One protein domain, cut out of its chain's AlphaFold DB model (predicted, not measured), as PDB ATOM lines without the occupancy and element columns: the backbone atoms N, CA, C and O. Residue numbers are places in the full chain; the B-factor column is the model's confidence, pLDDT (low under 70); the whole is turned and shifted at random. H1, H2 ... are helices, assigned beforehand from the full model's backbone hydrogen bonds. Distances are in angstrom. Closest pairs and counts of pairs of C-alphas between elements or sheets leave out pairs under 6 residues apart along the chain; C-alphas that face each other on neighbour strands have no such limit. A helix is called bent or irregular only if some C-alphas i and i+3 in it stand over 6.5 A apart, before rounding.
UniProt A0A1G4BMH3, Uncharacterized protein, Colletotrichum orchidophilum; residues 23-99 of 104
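Overview. This is residues 23 to 99 of the 104 residues of an uncharacterized protein of Colletotrichum orchidophilum (UniProt A0A1G4BMH3). Two long helices, H2 and H4, cross as an X, one over the other with 13.0 A between their centres, and two shorter helices, H1 and H3, bridge them on opposite sides of the crossing. H1 joins the first part of H2 to the last part of H4, H3 joins H2 to the first part of H4, and residues 75 to 81, of which 75 belongs to H3 and 81 to H4, stick out. The printed part has 77 residues with four named helices, H1, H2, H3 and H4 in chain order, and no named strand; the class is all helix. It is compact, with a radius of gyration of the C-alphas of 12.0 A, and rounded, spanning 26 by 25 by 22 A.

Arrangement. H1, residues 23 to 31, touches residues 47 to 54 of H2, residues 45 to 61; their closest C-alphas, those of Val 27 and Glu 47, are 6.2 A apart. Their lines are about perpendicular, at 83 degrees. H2 and H3, residues 70 to 75, form a helical hairpin: they touch, with the C-alphas of Pro 56 and Ala 70 closest at 4.7 A, and run opposite ways at a shallow tilt of 34 degrees, only just short of steep. H3 only just touches residues 83 to 87 of H4, residues 81 to 98, with 3 pairs of C-alphas within 8 A; the closest, those of Phe 73 and Leu 83, are 7.0 A apart. These two run opposite ways at a steep tilt of 49 degrees. H4 touches H1 with residues 94 to 98 alone, the C-alphas of Met 29 and Tyr 98 being closest at 7.0 A, and they run opposite ways at a steep tilt of 56 degrees. H2 and H4 are close but not clearly touching: their closest C-alphas, those of Ile 59 and Val 90, are 7.4 A apart, and their lines are about perpendicular, at 82 degrees. H1 and H3 are apart. The helix packing is mostly crossed, with one of the four touching pairs at a shallow tilt. Every O i to N i+4 pair is within hydrogen-bond range in H1 and H4, against 11 of 13 in H2 and 0 of 2 in H3, where 0 of 3 O i to N i+3 pairs are in range.

Along the chain. H1 begins at C-alpha 23, (-42.459, 27.100, -11.256), and is 12.3 A long. H2 begins at C-alpha 45, (-46.331, 15.316, -18.122), and measures 24.6 A; it is neither bent nor irregular, but only just, with C-alphas 53 and 56 at 6.4 A. H3 is 9.1 A long. H4 measures 25.9 A and ends at C-alpha 98, (-29.681, 28.755, -13.454).

Size, cuts and confidence. The two C-alphas farthest apart, those of Thr 44 and Pro 65, are 31.1 A apart. The printed part has no cut. The link from H1 to H2, residues 32 to 44, is long, that from H2 to H3 is short, and that from H3 to H4 is tight. The mean pLDDT of the printed part is 74.4, with residues 33 to 41, 75 to 84 and 99 under 70.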
ATOM      1  N   GLN A  23     -42.142  28.447 -10.782       86.31
ATOM      2  CA  GLN A  23     -42.459  27.100 -11.256       86.31
ATOM      3  C   GLN A  23     -41.521  26.679 -12.396       86.31
ATOM      4  O   GLN A  23     -40.888  25.633 -12.303       86.31
ATOM      5  N   GLU A  24     -41.335  27.528 -13.409       86.56
ATOM      6  CA  GLU A  24     -40.388  27.320 -14.513       86.56
ATOM      7  C   GLU A  24     -38.972  27.094 -13.979       86.56
ATOM      8  O   GLU A  24     -38.299  26.141 -14.366       86.56
ATOM      9  N   ARG A  25     -38.529  27.919 -13.023       84.06
ATOM     10  CA  ARG A  25     -37.204  27.777 -12.413       84.06
ATOM     11  C   ARG A  25     -37.048  26.453 -11.663       84.06
ATOM     12  O   ARG A  25     -36.000  25.821 -11.783       84.06
ATOM     13  N   ALA A  26     -38.062  26.035 -10.905       83.69
ATOM     14  CA  ALA A  26     -38.029  24.773 -10.168       83.69
ATOM     15  C   ALA A  26     -37.929  23.569 -11.116       83.69
ATOM     16  O   ALA A  26     -37.110  22.677 -10.894       83.69
ATOM     17  N   VAL A  27     -38.703  23.578 -12.204       84.19
ATOM     18  CA  VAL A  27     -38.689  22.505 -13.204       84.19
ATOM     19  C   VAL A  27     -37.368  22.463 -13.971       84.19
ATOM     20  O   VAL A  27     -36.796  21.388 -14.129       84.19
ATOM     21  N   ILE A  28     -36.824  23.616 -14.377       83.50
ATOM     22  CA  ILE A  28     -35.503  23.683 -15.019       83.50
ATOM     23  C   ILE A  28     -34.414  23.166 -14.070       83.50
ATOM     24  O   ILE A  28     -33.600  22.341 -14.471       83.50
ATOM     25  N   MET A  29     -34.411  23.561 -12.794       80.69
ATOM     26  CA  MET A  29     -33.445  23.025 -11.824       80.69
ATOM     27  C   MET A  29     -33.589  21.509 -11.621       80.69
ATOM     28  O   MET A  29     -32.580  20.816 -11.511       80.69
ATOM     29  N   LYS A  30     -34.820  20.981 -11.610       78.69
ATOM     30  CA  LYS A  30     -35.087  19.537 -11.512       78.69
ATOM     31  C   LYS A  30     -34.561  18.777 -12.734       78.69
ATOM     32  O   LYS A  30     -33.924  17.737 -12.558       78.69
ATOM     33  N   LEU A  31     -34.787  19.319 -13.935       78.25
ATOM     34  CA  LEU A  31     -34.317  18.787 -15.219       78.25
ATOM     35  C   LEU A  31     -32.785  18.708 -15.288       78.25
ATOM     36  O   LEU A  31     -32.235  17.718 -15.759       78.25
ATOM     37  N   LEU A  32     -32.087  19.741 -14.807       75.19
ATOM     38  CA  LEU A  32     -30.624  19.842 -14.885       75.19
ATOM     39  C   LEU A  32     -29.863  18.904 -13.936       75.19
ATOM     40  O   LEU A  32     -28.630  18.807 -14.043       75.19
ATOM     41  N   GLY A  33     -30.573  18.261 -13.008       65.88
ATOM     42  CA  GLY A  33     -29.979  17.526 -11.899       65.88
ATOM     43  C   GLY A  33     -29.258  18.451 -10.909       65.88
ATOM     44  O   GLY A  33     -28.906  19.596 -11.204       65.88
ATOM     45  N   GLY A  34     -29.037  17.952  -9.693       56.50
ATOM     46  CA  GLY A  34     -28.279  18.677  -8.671       56.50
ATOM     47  C   GLY A  34     -26.806  18.919  -9.051       56.50
ATOM     48  O   GLY A  34     -26.309  18.460 -10.076       56.50
ATOM     49  N   VAL A  35     -26.086  19.610  -8.160       49.09
ATOM     50  CA  VAL A  35     -24.712  20.146  -8.316       49.09
ATOM     51  C   VAL A  35     -23.668  19.155  -8.875       49.09
ATOM     52  O   VAL A  35     -22.661  19.588  -9.424       49.09
ATOM     53  N   ARG A  36     -23.861  17.836  -8.736       45.03
ATOM     54  CA  ARG A  36     -22.786  16.836  -8.888       45.03
ATOM     55  C   ARG A  36     -22.964  15.782  -9.981       45.03
ATOM     56  O   ARG A  36     -22.021  15.031 -10.216       45.03
ATOM     57  N   SER A  37     -24.107  15.678 -10.658       49.38
ATOM     58  CA  SER A  37     -24.292  14.626 -11.672       49.38
ATOM     59  C   SER A  37     -25.282  15.029 -12.760       49.38
ATOM     60  O   SER A  37     -26.308  15.646 -12.484       49.38
ATOM     61  N   PHE A  38     -24.961  14.674 -14.007       51.31
ATOM     62  CA  PHE A  38     -25.851  14.802 -15.161       51.31
ATOM     63  C   PHE A  38     -26.866  13.653 -15.128       51.31
ATOM     64  O   PHE A  38     -26.801  12.711 -15.912       51.31
ATOM     65  N   THR A  39     -27.751  13.678 -14.137       55.44
ATOM     66  CA  THR A  39     -28.831  12.701 -14.013       55.44
ATOM     67  C   THR A  39     -30.089  13.366 -14.543       55.44
ATOM     68  O   THR A  39     -30.602  14.297 -13.923       55.44
ATOM     69  N   PHE A  40     -30.550  12.934 -15.718       59.50
ATOM     70  CA  PHE A  40     -31.816  13.399 -16.271       59.50
ATOM     71  C   PHE A  40     -32.935  12.853 -15.386       59.50
ATOM     72  O   PHE A  40     -33.246  11.662 -15.427       59.50
ATOM     73  N   ASN A  41     -33.489  13.703 -14.525       67.00
ATOM     74  CA  ASN A  41     -34.614  13.295 -13.700       67.00
ATOM     75  C   ASN A  41     -35.865  13.223 -14.577       67.00
ATOM     76  O   ASN A  41     -36.135  14.179 -15.311       67.00
ATOM     77  N   PRO A  42     -36.648  12.137 -14.493       70.50
ATOM     78  CA  PRO A  42     -37.900  12.054 -15.222       70.50
ATOM     79  C   PRO A  42     -38.824  13.198 -14.784       70.50
ATOM     80  O   PRO A  42     -39.034  13.437 -13.589       70.50
ATOM     81  N   LEU A  43     -39.344  13.923 -15.769       78.94
ATOM     82  CA  LEU A  43     -40.328  14.979 -15.576       78.94
ATOM     83  C   LEU A  43     -41.736  14.384 -15.619       78.94
ATOM     84  O   LEU A  43     -41.995  13.433 -16.358       78.94
ATOM     85  N   THR A  44     -42.666  14.963 -14.863       85.69
ATOM     86  CA  THR A  44     -44.093  14.668 -15.056       85.69
ATOM     87  C   THR A  44     -44.570  15.211 -16.408       85.69
ATOM     88  O   THR A  44     -43.896  16.032 -17.038       85.69
ATOM     89  N   SER A  45     -45.748  14.789 -16.877       84.81
ATOM     90  CA  SER A  45     -46.331  15.316 -18.122       84.81
ATOM     91  C   SER A  45     -46.531  16.837 -18.078       84.81
ATOM     92  O   SER A  45     -46.290  17.520 -19.071       84.81
ATOM     93  N   GLU A  46     -46.911  17.378 -16.916       85.81
ATOM     94  CA  GLU A  46     -47.074  18.819 -16.694       85.81
ATOM     95  C   GLU A  46     -45.727  19.553 -16.732       85.81
ATOM     96  O   GLU A  46     -45.569  20.545 -17.443       85.81
ATOM     97  N   GLU A  47     -44.719  19.029 -16.030       83.69
ATOM     98  CA  GLU A  47     -43.359  19.577 -16.049       83.69
ATOM     99  C   GLU A  47     -42.749  19.516 -17.457       83.69
ATOM    100  O   GLU A  47     -42.083  20.452 -17.893       83.69
ATOM    101  N   SER A  48     -43.026  18.446 -18.204       81.44
ATOM    102  CA  SER A  48     -42.586  18.280 -19.593       81.44
ATOM    103  C   SER A  48     -43.228  19.313 -20.517       81.44
ATOM    104  O   SER A  48     -42.539  19.900 -21.349       81.44
ATOM    105  N   ALA A  49     -44.530  19.575 -20.361       84.19
ATOM    106  CA  ALA A  49     -45.222  20.624 -21.106       84.19
ATOM    107  C   ALA A  49     -44.634  22.008 -20.795       84.19
ATOM    108  O   ALA A  49     -44.400  22.801 -21.709       84.19
ATOM    109  N   LEU A  50     -44.314  22.266 -19.522       85.75
ATOM    110  CA  LEU A  50     -43.662  23.503 -19.107       85.75
ATOM    111  C   LEU A  50     -42.283  23.651 -19.761       85.75
ATOM    112  O   LEU A  50     -41.990  24.687 -20.343       85.75
ATOM    113  N   VAL A  51     -41.458  22.600 -19.757       82.94
ATOM    114  CA  VAL A  51     -40.140  22.615 -20.413       82.94
ATOM    115  C   VAL A  51     -40.254  22.849 -21.917       82.94
ATOM    116  O   VAL A  51     -39.520  23.684 -22.450       82.94
ATOM    117  N   LYS A  52     -41.199  22.181 -22.592       82.94
ATOM    118  CA  LYS A  52     -41.477  22.387 -24.022       82.94
ATOM    119  C   LYS A  52     -41.904  23.824 -24.335       82.94
ATOM    120  O   LYS A  52     -41.575  24.327 -25.401       82.94
ATOM    121  N   ALA A  53     -42.584  24.507 -23.416       84.38
ATOM    122  CA  ALA A  53     -42.952  25.915 -23.576       84.38
ATOM    123  C   ALA A  53     -41.805  26.885 -23.226       84.38
ATOM    124  O   ALA A  53     -41.647  27.938 -23.851       84.38
ATOM    125  N   THR A  54     -40.995  26.550 -22.221       84.44
ATOM    126  CA  THR A  54     -39.963  27.437 -21.670       84.44
ATOM    127  C   THR A  54     -38.660  27.392 -22.473       84.44
ATOM    128  O   THR A  54     -38.107  28.449 -22.778       84.44
ATOM    129  N   ILE A  55     -38.160  26.216 -22.863       84.88
ATOM    130  CA  ILE A  55     -36.867  26.085 -23.563       84.88
ATOM    131  C   ILE A  55     -36.809  26.850 -24.899       84.88
ATOM    132  O   ILE A  55     -35.816  27.550 -25.095       84.88
ATOM    133  N   PRO A  56     -37.832  26.845 -25.780       84.81
ATOM    134  CA  PRO A  56     -37.829  27.671 -26.992       84.81
ATOM    135  C   PRO A  56     -37.618  29.157 -26.702       84.81
ATOM    136  O   PRO A  56     -36.873  29.841 -27.402       84.81
ATOM    137  N   ARG A  57     -38.263  29.669 -25.645       85.75
ATOM    138  CA  ARG A  57     -38.134  31.071 -25.226       85.75
ATOM    139  C   ARG A  57     -36.724  31.363 -24.728       85.75
ATOM    140  O   ARG A  57     -36.178  32.415 -25.047       85.75
ATOM    141  N   LEU A  58     -36.139  30.433 -23.975       84.06
ATOM    142  CA  LEU A  58     -34.769  30.533 -23.478       84.06
ATOM    143  C   LEU A  58     -33.742  30.483 -24.617       84.06
ATOM    144  O   LEU A  58     -32.814  31.282 -24.620       84.06
ATOM    145  N   ILE A  59     -33.943  29.616 -25.612       82.81
ATOM    146  CA  ILE A  59     -33.132  29.551 -26.835       82.81
ATOM    147  C   ILE A  59     -33.212  30.872 -27.606       82.81
ATOM    148  O   ILE A  59     -32.179  31.457 -27.907       82.81
ATOM    149  N   LYS A  60     -34.422  31.389 -27.867       82.50
ATOM    150  CA  LYS A  60     -34.620  32.662 -28.587       82.50
ATOM    151  C   LYS A  60     -34.031  33.866 -27.851       82.50
ATOM    152  O   LYS A  60     -33.630  34.836 -28.484       82.50
ATOM    153  N   ALA A  61     -33.998  33.820 -26.521       78.50
ATOM    154  CA  ALA A  61     -33.370  34.846 -25.697       78.50
ATOM    155  C   ALA A  61     -31.846  34.667 -25.560       78.50
ATOM    156  O   ALA A  61     -31.172  35.566 -25.053       78.50
ATOM    157  N   SER A  62     -31.300  33.525 -25.992       79.12
ATOM    158  CA  SER A  62     -29.863  33.274 -25.979       79.12
ATOM    159  C   SER A  62     -29.157  34.192 -26.971       79.12
ATOM    160  O   SER A  62     -29.612  34.386 -28.096       79.12
ATOM    161  N   LYS A  63     -28.014  34.744 -26.560       75.69
ATOM    162  CA  LYS A  63     -27.112  35.482 -27.459       75.69
ATOM    163  C   LYS A  63     -26.042  34.588 -28.087       75.69
ATOM    164  O   LYS A  63     -25.181  35.102 -28.795       75.69
ATOM    165  N   ASP A  64     -26.065  33.282 -27.813       76.38
ATOM    166  CA  ASP A  64     -25.124  32.339 -28.411       76.38
ATOM    167  C   ASP A  64     -25.522  32.045 -29.873       76.38
ATOM    168  O   ASP A  64     -26.574  31.444 -30.103       76.38
ATOM    169  N   PRO A  65     -24.705  32.426 -30.877       73.81
ATOM    170  CA  PRO A  65     -24.978  32.113 -32.281       73.81
ATOM    171  C   PRO A  65     -24.913  30.609 -32.592       73.81
ATOM    172  O   PRO A  65     -25.315  30.196 -33.676       73.81
ATOM    173  N   LEU A  66     -24.381  29.791 -31.677       77.88
ATOM    174  CA  LEU A  66     -24.328  28.332 -31.786       77.88
ATOM    175  C   LEU A  66     -25.517  27.637 -31.108       77.88
ATOM    176  O   LEU A  66     -25.567  26.400 -31.110       77.88
ATOM    177  N   MET A  67     -26.450  28.395 -30.523       82.56
ATOM    178  CA  MET A  67     -27.664  27.835 -29.943       82.56
ATOM    179  C   MET A  67     -28.509  27.187 -31.052       82.56
ATOM    180  O   MET A  67     -28.687  27.799 -32.107       82.56
ATOM    181  N   PRO A  68     -29.012  25.956 -30.856       79.06
ATOM    182  CA  PRO A  68     -29.854  25.307 -31.856       79.06
ATOM    183  C   PRO A  68     -31.149  26.086 -32.084       79.06
ATOM    184  O   PRO A  68     -31.620  26.795 -31.195       79.06
ATOM    185  N   ASP A  69     -31.748  25.923 -33.264       79.00
ATOM    186  CA  ASP A  69     -33.043  26.529 -33.562       79.00
ATOM    187  C   ASP A  69     -34.130  25.932 -32.650       79.00
ATOM    188  O   ASP A  69     -34.226  24.713 -32.478       79.00
ATOM    189  N   ALA A  70     -34.947  26.805 -32.062       72.81
ATOM    190  CA  ALA A  70     -36.001  26.426 -31.133       72.81
ATOM    191  C   ALA A  70     -37.046  25.492 -31.765       72.81
ATOM    192  O   ALA A  70     -37.523  24.578 -31.094       72.81
ATOM    193  N   ASP A  71     -37.382  25.701 -33.039       72.06
ATOM    194  CA  ASP A  71     -38.377  24.897 -33.746       72.06
ATOM    195  C   ASP A  71     -37.781  23.541 -34.149       72.06
ATOM    196  O   ASP A  71     -38.481  22.530 -34.172       72.06
ATOM    197  N   ARG A  72     -36.469  23.475 -34.394       71.25
ATOM    198  CA  ARG A  72     -35.770  22.219 -34.702       71.25
ATOM    199  C   ARG A  72     -35.601  21.324 -33.473       71.25
ATOM    200  O   ARG A  72     -35.665  20.108 -33.595       71.25
ATOM    201  N   PHE A  73     -35.443  21.920 -32.294       71.44
ATOM    202  CA  PHE A  73     -35.211  21.196 -31.043       71.44
ATOM    203  C   PHE A  73     -36.368  20.268 -30.626       71.44
ATOM    204  O   PHE A  73     -36.128  19.230 -30.017       71.44
ATOM    205  N   PHE A  74     -37.620  20.640 -30.920       70.00
ATOM    206  CA  PHE A  74     -38.812  19.901 -30.468       70.00
ATOM    207  C   PHE A  74     -39.527  19.100 -31.554       70.00
ATOM    208  O   PHE A  74     -40.375  18.278 -31.214       70.00
ATOM    209  N   ASN A  75     -39.228  19.357 -32.829       66.50
ATOM    210  CA  ASN A  75     -39.917  18.730 -33.959       66.50
ATOM    211  C   ASN A  75     -39.175  17.513 -34.535       66.50
ATOM    212  O   ASN A  75     -39.738  16.819 -35.376       66.50
ATOM    213  N   ASP A  76     -37.929  17.257 -34.125       59.91
ATOM    214  CA  ASP A  76     -37.138  16.146 -34.656       59.91
ATOM    215  C   ASP A  76     -37.327  14.896 -33.777       59.91
ATOM    216  O   ASP A  76     -36.667  14.715 -32.756       59.91
ATOM    217  N   ASP A  77     -38.286  14.051 -34.161       53.47
ATOM    218  CA  ASP A  77     -38.669  12.793 -33.488       53.47
ATOM    219  C   ASP A  77     -37.688  11.635 -33.793       53.47
ATOM    220  O   ASP A  77     -38.050  10.459 -33.774       53.47
ATOM    221  N   SER A  78     -36.446  11.955 -34.170       51.31
ATOM    222  CA  SER A  78     -35.521  10.994 -34.768       51.31
ATOM    223  C   SER A  78     -34.284  10.721 -33.912       51.31
ATOM    224  O   SER A  78     -33.773  11.599 -33.214       51.31
ATOM    225  N   ASP A  79     -33.782   9.483 -34.014       53.28
ATOM    226  CA  ASP A  79     -32.463   8.989 -33.576       53.28
ATOM    227  C   ASP A  79     -31.314   9.735 -34.299       53.28
ATOM    228  O   ASP A  79     -30.463   9.158 -34.980       53.28
ATOM    229  N   ASN A  80     -31.309  11.064 -34.215       60.91
ATOM    230  CA  ASN A  80     -30.355  11.920 -34.886       60.91
ATOM    231  C   ASN A  80     -29.256  12.332 -33.898       60.91
ATOM    232  O   ASN A  80     -29.539  13.005 -32.901       60.91
ATOM    233  N   PRO A  81     -27.979  12.003 -34.159       59.56
ATOM    234  CA  PRO A  81     -26.872  12.403 -33.291       59.56
ATOM    235  C   PRO A  81     -26.755  13.927 -33.116       59.56
ATOM    236  O   PRO A  81     -26.186  14.379 -32.120       59.56
ATOM    237  N   THR A  82     -27.318  14.742 -34.025       65.25
ATOM    238  CA  THR A  82     -27.375  16.200 -33.830       65.25
ATOM    239  C   THR A  82     -28.344  16.612 -32.724       65.25
ATOM    240  O   THR A  82     -28.034  17.552 -32.003       65.25
ATOM    241  N   LEU A  83     -29.447  15.881 -32.513       64.81
ATOM    242  CA  LEU A  83     -30.413  16.162 -31.444       64.81
ATOM    243  C   LEU A  83     -29.765  16.031 -30.060       64.81
ATOM    244  O   LEU A  83     -29.974  16.871 -29.187       64.81
ATOM    245  N   PHE A  84     -28.910  15.020 -29.871       68.75
ATOM    246  CA  PHE A  84     -28.142  14.856 -28.634       68.75
ATOM    247  C   PHE A  84     -27.159  16.018 -28.412       68.75
ATOM    248  O   PHE A  84     -27.053  16.543 -27.302       68.75
ATOM    249  N   GLY A  85     -26.468  16.458 -29.469       70.88
ATOM    250  CA  GLY A  85     -25.580  17.624 -29.414       70.88
ATOM    251  C   GLY A  85     -26.318  18.927 -29.091       70.88
ATOM    252  O   GLY A  85     -25.852  19.718 -28.268       70.88
ATOM    253  N   ASP A  86     -27.493  19.121 -29.683       76.00
ATOM    254  CA  ASP A  86     -28.352  20.284 -29.465       76.00
ATOM    255  C   ASP A  86     -28.924  20.293 -28.038       76.00
ATOM    256  O   ASP A  86     -28.855  21.312 -27.346       76.00
ATOM    257  N   ALA A  87     -29.382  19.137 -27.542       76.00
ATOM    258  CA  ALA A  87     -29.779  18.927 -26.146       76.00
ATOM    259  C   ALA A  87     -28.655  19.271 -25.170       76.00
ATOM    260  O   ALA A  87     -28.878  20.011 -24.208       76.00
ATOM    261  N   LEU A  88     -27.431  18.805 -25.431       77.50
ATOM    262  CA  LEU A  88     -26.277  19.132 -24.599       77.50
ATOM    263  C   LEU A  88     -25.993  20.637 -24.562       77.50
ATOM    264  O   LEU A  88     -25.770  21.175 -23.477       77.50
ATOM    265  N   ARG A  89     -26.048  21.336 -25.704       78.88
ATOM    266  CA  ARG A  89     -25.844  22.796 -25.752       78.88
ATOM    267  C   ARG A  89     -26.893  23.549 -24.947       78.88
ATOM    268  O   ARG A  89     -26.539  24.402 -24.134       78.88
ATOM    269  N   VAL A  90     -28.167  23.191 -25.111       80.94
ATOM    270  CA  VAL A  90     -29.263  23.780 -24.330       80.94
ATOM    271  C   VAL A  90     -29.028  23.564 -22.838       80.94
ATOM    272  O   VAL A  90     -29.114  24.505 -22.053       80.94
ATOM    273  N   ILE A  91     -28.658  22.350 -22.435       79.62
ATOM    274  CA  ILE A  91     -28.402  22.030 -21.030       79.62
ATOM    275  C   ILE A  91     -27.195  22.807 -20.477       79.62
ATOM    276  O   ILE A  91     -27.264  23.308 -19.353       79.62
ATOM    277  N   MET A  92     -26.110  22.955 -21.244       78.50
ATOM    278  CA  MET A  92     -24.953  23.769 -20.847       78.50
ATOM    279  C   MET A  92     -25.336  25.239 -20.636       78.50
ATOM    280  O   MET A  92     -24.972  25.821 -19.613       78.50
ATOM    281  N   GLN A  93     -26.130  25.810 -21.544       79.75
ATOM    282  CA  GLN A  93     -26.646  27.174 -21.426       79.75
ATOM    283  C   GLN A  93     -27.525  27.346 -20.179       79.75
ATOM    284  O   GLN A  93     -27.366  28.292 -19.407       79.75
ATOM    285  N   LEU A  94     -28.437  26.401 -19.937       81.19
ATOM    286  CA  LEU A  94     -29.308  26.407 -18.763       81.19
ATOM    287  C   LEU A  94     -28.517  26.279 -17.454       81.19
ATOM    288  O   LEU A  94     -28.844  26.962 -16.481       81.19
ATOM    289  N   LYS A  95     -27.463  25.450 -17.418       78.25
ATOM    290  CA  LYS A  95     -26.547  25.365 -16.267       78.25
ATOM    291  C   LYS A  95     -25.788  26.671 -16.047       78.25
ATOM    292  O   LYS A  95     -25.610  27.050 -14.897       78.25
ATOM    293  N   ALA A  96     -25.384  27.374 -17.100       78.19
ATOM    294  CA  ALA A  96     -24.733  28.675 -16.953       78.19
ATOM    295  C   ALA A  96     -25.674  29.742 -16.363       78.19
ATOM    296  O   ALA A  96     -25.245  30.549 -15.544       78.19
ATOM    297  N   TRP A  97     -26.960  29.732 -16.734       81.38
ATOM    298  CA  TRP A  97     -27.941  30.712 -16.248       81.38
ATOM    299  C   TRP A  97     -28.532  30.410 -14.872       81.38
ATOM    300  O   TRP A  97     -28.727  31.318 -14.065       81.38
ATOM    301  N   TYR A  98     -28.890  29.152 -14.625       78.69
ATOM    302  CA  TYR A  98     -29.681  28.755 -13.454       78.69
ATOM    303  C   TYR A  98     -29.025  27.656 -12.634       78.69
ATOM    304  O   TYR A  98     -29.571  27.267 -11.597       78.69
ATOM    305  N   GLY A  99     -27.891  27.130 -13.097       69.94
ATOM    306  CA  GLY A  99     -27.107  26.193 -12.320       69.94
ATOM    307  C   GLY A  99     -26.605  26.838 -11.028       69.94
ATOM    308  O   GLY A  99     -26.618  28.062 -10.873       69.94
TER     309      GLY A  99